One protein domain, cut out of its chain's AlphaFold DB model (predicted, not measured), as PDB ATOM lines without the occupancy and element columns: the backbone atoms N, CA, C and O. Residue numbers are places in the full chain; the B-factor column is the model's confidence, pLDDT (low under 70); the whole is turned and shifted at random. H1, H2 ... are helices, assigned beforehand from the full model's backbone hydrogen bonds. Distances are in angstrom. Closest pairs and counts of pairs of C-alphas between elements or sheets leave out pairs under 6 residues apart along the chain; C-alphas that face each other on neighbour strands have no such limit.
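AT A GLANCE: This is residues 231 to 271 of the 606 residues of the protein "(Mediterranean fruit fly) hypothetical protein" of Ceratitis capitata (UniProt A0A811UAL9). Three short helices make a loose triangle, few C-alphas meeting between them: H1, the longest, and H3 run nearly side by side, while H2 runs the other way at the third corner. Residues 235 to 240 stick out at one end. The printed part has 41 residues, with named helices H1, H2, H3 in that order and no named strand: all helix. It is compact in overall size, radius of gyration of the C-alphas 9.6 A, spanning 24 by 17 by 14 A.

IN THESE COORDINATES: H1, residues 239 to 248, begins at C-alpha 239 (28.695, -5.533, -47.792) and is 14.4 A long. H2 is residues 255 to 261, 10.2 A. H3, residues 265 to 271, 10.0 A, ends at C-alpha 271 (13.322, 3.502, -38.297).

HOW THE PARTS SIT: H1 and H3 only just touch, with 3 pairs of C-alphas within 8 A; the closest C-alphas, of Leu 246 and Phe 267, are 5.5 A apart. They run the same way at a shallow tilt of 15 degrees. H2 is apart from both. Every O i to N i+4 pair is within hydrogen-bond range in H1 and H3, and 2 of 3 in H2.

THE WHOLE: The farthest C-alphas, of Thr 237 and Gln 252, are 25.5 A apart. The printed part has no cut. No link is long. Residues 256 to 257 have pLDDT under 70.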
ATOM      1  N   PRO A 231      29.133  11.129 -44.078       78.56
ATOM      2  CA  PRO A 231      28.315   9.929 -44.270       78.56
ATOM      3  C   PRO A 231      28.897   9.002 -45.354       78.56
ATOM      4  O   PRO A 231      28.364   8.869 -46.459       78.56
ATOM      5  N   ILE A 232      30.008   8.340 -45.028       78.19
ATOM      6  CA  ILE A 232      30.696   7.402 -45.919       78.19
ATOM      7  C   ILE A 232      29.949   6.058 -45.936       78.19
ATOM      8  O   ILE A 232      30.203   5.169 -45.123       78.19
ATOM      9  N   PHE A 233      29.011   5.905 -46.876       80.19
ATOM     10  CA  PHE A 233      28.243   4.664 -47.055       80.19
ATOM     11  C   PHE A 233      28.581   3.921 -48.349       80.19
ATOM     12  O   PHE A 233      28.968   2.751 -48.330       80.19
ATOM     13  N   GLU A 234      28.434   4.599 -49.490       76.62
ATOM     14  CA  GLU A 234      28.592   3.985 -50.814       76.62
ATOM     15  C   GLU A 234      30.048   3.608 -51.106       76.62
ATOM     16  O   GLU A 234      30.313   2.606 -51.773       76.62
ATOM     17  N   GLU A 235      30.995   4.350 -50.534       84.56
ATOM     18  CA  GLU A 235      32.435   4.142 -50.719       84.56
ATOM     19  C   GLU A 235      32.947   2.890 -49.985       84.56
ATOM     20  O   GLU A 235      34.012   2.362 -50.313       84.56
ATOM     21  N   LEU A 236      32.182   2.354 -49.026       83.56
ATOM     22  CA  LEU A 236      32.528   1.109 -48.345       83.56
ATOM     23  C   LEU A 236      32.313  -0.067 -49.291       83.56
ATOM     24  O   LEU A 236      31.183  -0.432 -49.587       83.56
ATOM     25  N   THR A 237      33.380  -0.712 -49.756       82.81
ATOM     26  CA  THR A 237      33.270  -1.794 -50.749       82.81
ATOM     27  C   THR A 237      32.722  -3.107 -50.181       82.81
ATOM     28  O   THR A 237      32.288  -3.974 -50.938       82.81
ATOM     29  N   ARG A 238      32.772  -3.303 -48.856       85.31
ATOM     30  CA  ARG A 238      32.367  -4.556 -48.201       85.31
ATOM     31  C   ARG A 238      30.917  -4.487 -47.731       85.31
ATOM     32  O   ARG A 238      30.561  -3.657 -46.901       85.31
ATOM     33  N   GLN A 239      30.105  -5.442 -48.182       82.62
ATOM     34  CA  GLN A 239      28.695  -5.533 -47.792       82.62
ATOM     35  C   GLN A 239      28.506  -5.731 -46.280       82.62
ATOM     36  O   GLN A 239      27.581  -5.181 -45.697       82.62
ATOM     37  N   GLU A 240      29.392  -6.486 -45.629       84.06
ATOM     38  CA  GLU A 240      29.349  -6.692 -44.176       84.06
ATOM     39  C   GLU A 240      29.510  -5.386 -43.384       84.06
ATOM     40  O   GLU A 240      28.836  -5.208 -42.374       84.06
ATOM     41  N   ASP A 241      30.363  -4.471 -43.857       87.56
ATOM     42  CA  ASP A 241      30.606  -3.172 -43.214       87.56
ATOM     43  C   ASP A 241      29.377  -2.272 -43.344       87.56
ATOM     44  O   ASP A 241      28.916  -1.690 -42.363       87.56
ATOM     45  N   ARG A 242      28.772  -2.242 -44.540       84.00
ATOM     46  CA  ARG A 242      27.502  -1.544 -44.776       84.00
ATOM     47  C   ARG A 242      26.390  -2.101 -43.889       84.00
ATOM     48  O   ARG A 242      25.697  -1.332 -43.237       84.00
ATOM     49  N   ASN A 243      26.249  -3.425 -43.811       85.88
ATOM     50  CA  ASN A 243      25.238  -4.069 -42.969       85.88
ATOM     51  C   ASN A 243      25.443  -3.748 -41.479       85.88
ATOM     52  O   ASN A 243      24.467  -3.522 -40.766       85.88
ATOM     53  N   TYR A 244      26.697  -3.702 -41.015       86.19
ATOM     54  CA  TYR A 244      27.023  -3.312 -39.643       86.19
ATOM     55  C   TYR A 244      26.591  -1.867 -39.362       86.19
ATOM     56  O   TYR A 244      25.896  -1.629 -38.375       86.19
ATOM     57  N   ILE A 245      26.899  -0.927 -40.262       85.88
ATOM     58  CA  ILE A 245      26.456   0.470 -40.146       85.88
ATOM     59  C   ILE A 245      24.929   0.559 -40.134       85.88
ATOM     60  O   ILE A 245      24.361   1.156 -39.225       85.88
ATOM     61  N   LEU A 246      24.232  -0.093 -41.070       84.75
ATOM     62  CA  LEU A 246      22.765  -0.070 -41.130       84.75
ATOM     63  C   LEU A 246      22.095  -0.634 -39.870       84.75
ATOM     64  O   LEU A 246      20.958  -0.259 -39.577       84.75
ATOM     65  N   ALA A 247      22.768  -1.522 -39.134       85.62
ATOM     66  CA  ALA A 247      22.276  -2.100 -37.885       85.62
ATOM     67  C   ALA A 247      22.535  -1.224 -36.646       85.62
ATOM     68  O   ALA A 247      21.782  -1.343 -35.676       85.62
ATOM     69  N   HIS A 248      23.536  -0.337 -36.681       86.19
ATOM     70  CA  HIS A 248      23.980   0.455 -35.523       86.19
ATOM     71  C   HIS A 248      23.773   1.969 -35.678       86.19
ATOM     72  O   HIS A 248      23.772   2.678 -34.679       86.19
ATOM     73  N   LEU A 249      23.526   2.467 -36.893       86.31
ATOM     74  CA  LEU A 249      23.268   3.885 -37.150       86.31
ATOM     75  C   LEU A 249      22.017   4.365 -36.400       86.31
ATOM     76  O   LEU A 249      21.027   3.630 -36.325       86.31
ATOM     77  N   ASP A 250      22.044   5.584 -35.865       81.38
ATOM     78  CA  ASP A 250      20.897   6.151 -35.158       81.38
ATOM     79  C   ASP A 250      19.746   6.471 -36.131       81.38
ATOM     80  O   ASP A 250      19.928   7.016 -37.218       81.38
ATOM     81  N   THR A 251      18.531   6.109 -35.724       80.81
ATOM     82  CA  THR A 251      17.294   6.347 -36.481       80.81
ATOM     83  C   THR A 251      16.766   7.775 -36.334       80.81
ATOM     84  O   THR A 251      15.810   8.130 -37.020       80.81
ATOM     85  N   GLN A 252      17.339   8.577 -35.427       76.69
ATOM     86  CA  GLN A 252      16.933   9.962 -35.156       76.69
ATOM     87  C   GLN A 252      17.776  11.017 -35.894       76.69
ATOM     88  O   GLN A 252      17.582  12.211 -35.673       76.69
ATOM     89  N   LEU A 253      18.706  10.602 -36.761       75.19
ATOM     90  CA  LEU A 253      19.515  11.525 -37.563       75.19
ATOM     91  C   LEU A 253      18.657  12.323 -38.571       75.19
ATOM     92  O   LEU A 253      17.563  11.871 -38.931       75.19
ATOM     93  N   PRO A 254      19.140  13.491 -39.049       72.31
ATOM     94  CA  PRO A 254      18.423  14.322 -40.015       72.31
ATOM     95  C   PRO A 254      17.988  13.543 -41.263       72.31
ATOM     96  O   PRO A 254      18.759  12.773 -41.847       72.31
ATOM     97  N   LEU A 255      16.732  13.736 -41.671       70.81
ATOM     98  CA  LEU A 255      16.098  12.943 -42.724       70.81
ATOM     99  C   LEU A 255      16.754  13.163 -44.092       70.81
ATOM    100  O   LEU A 255      16.829  12.223 -44.890       70.81
ATOM    101  N   GLU A 256      17.251  14.372 -44.355       67.19
ATOM    102  CA  GLU A 256      17.939  14.719 -45.599       67.19
ATOM    103  C   GLU A 256      19.189  13.846 -45.770       67.19
ATOM    104  O   GLU A 256      19.340  13.158 -46.781       67.19
ATOM    105  N   LEU A 257      20.015  13.765 -44.722       68.69
ATOM    106  CA  LEU A 257      21.257  12.987 -44.717       68.69
ATOM    107  C   LEU A 257      21.001  11.480 -44.843       68.69
ATOM    108  O   LEU A 257      21.714  10.775 -45.560       68.69
ATOM    109  N   LEU A 258      19.968  10.974 -44.162       71.44
ATOM    110  CA  LEU A 258      19.609   9.556 -44.214       71.44
ATOM    111  C   LEU A 258      19.049   9.153 -45.585       71.44
ATOM    112  O   LEU A 258      19.412   8.106 -46.119       71.44
ATOM    113  N   SER A 259      18.160   9.959 -46.164       71.19
ATOM    114  CA  SER A 259      17.431   9.605 -47.391       71.19
ATOM    115  C   SER A 259      18.237   9.745 -48.678       71.19
ATOM    116  O   SER A 259      17.964   9.023 -49.642       71.19
ATOM    117  N   GLU A 260      19.247  10.618 -48.689       72.25
ATOM    118  CA  GLU A 260      20.174  10.757 -49.811       72.25
ATOM    119  C   GLU A 260      21.114   9.546 -49.912       72.25
ATOM    120  O   GLU A 260      21.348   9.041 -51.010       72.25
ATOM    121  N   ARG A 261      21.609   9.046 -48.770       72.94
ATOM    122  CA  ARG A 261      22.706   8.062 -48.710       72.94
ATOM    123  C   ARG A 261      22.265   6.631 -48.423       72.94
ATOM    124  O   ARG A 261      22.974   5.698 -48.790       72.94
ATOM    125  N   ILE A 262      21.110   6.424 -47.790       75.69
ATOM    126  CA  ILE A 262      20.634   5.088 -47.407       75.69
ATOM    127  C   ILE A 262      19.356   4.747 -48.167       75.69
ATOM    128  O   ILE A 262      18.262   5.212 -47.851       75.69
ATOM    129  N   ARG A 263      19.484   3.846 -49.146       74.38
ATOM    130  CA  ARG A 263      18.347   3.237 -49.862       74.38
ATOM    131  C   ARG A 263      17.957   1.858 -49.325       74.38
ATOM    132  O   ARG A 263      17.012   1.261 -49.829       74.38
ATOM    133  N   ASP A 264      18.676   1.353 -48.324       76.75
ATOM    134  CA  ASP A 264      18.503  -0.009 -47.827       76.75
ATOM    135  C   ASP A 264      17.235  -0.179 -46.974       76.75
ATOM    136  O   ASP A 264      16.997   0.541 -46.001       76.75
ATOM    137  N   ASP A 265      16.433  -1.174 -47.339       75.31
ATOM    138  CA  ASP A 265      15.105  -1.423 -46.782       75.31
ATOM    139  C   ASP A 265      15.137  -1.844 -45.302       75.31
ATOM    140  O   ASP A 265      14.217  -1.540 -44.536       75.31
ATOM    141  N   PHE A 266      16.211  -2.514 -44.866       79.06
ATOM    142  CA  PHE A 266      16.372  -2.974 -43.487       79.06
ATOM    143  C   PHE A 266      16.486  -1.796 -42.513       79.06
ATOM    144  O   PHE A 266      15.854  -1.803 -41.451       79.06
ATOM    145  N   PHE A 267      17.234  -0.756 -42.889       82.00
ATOM    146  CA  PHE A 267      17.378   0.449 -42.074       82.00
ATOM    147  C   PHE A 267      16.040   1.171 -41.897       82.00
ATOM    148  O   PHE A 267      15.616   1.430 -40.770       82.00
ATOM    149  N   TRP A 268      15.312   1.415 -42.989       76.81
ATOM    150  CA  TRP A 268      14.026   2.114 -42.929       76.81
ATOM    151  C   TRP A 268      12.943   1.315 -42.206       76.81
ATOM    152  O   TRP A 268      12.088   1.905 -41.536       76.81
ATOM    153  N   ARG A 269      13.009  -0.021 -42.249       80.69
ATOM    154  CA  ARG A 269      12.178  -0.889 -41.407       80.69
ATOM    155  C   ARG A 269      12.451  -0.651 -39.924       80.69
ATOM    156  O   ARG A 269      11.497  -0.515 -39.157       80.69
ATOM    157  N   ARG A 270      13.724  -0.562 -39.523       86.00
ATOM    158  CA  ARG A 270      14.133  -0.267 -38.141       86.00
ATOM    159  C   ARG A 270      13.663   1.124 -37.710       86.00
ATOM    160  O   ARG A 270      13.028   1.231 -36.662       86.00
ATOM    161  N   CYS A 271      13.845   2.150 -38.546       79.06
ATOM    162  CA  CYS A 271      13.322   3.502 -38.297       79.06
ATOM    163  C   CYS A 271      11.802   3.495 -38.089       79.06
ATOM    164  O   CYS A 271      11.299   4.052 -37.111       79.06
TER     165      CYS A 271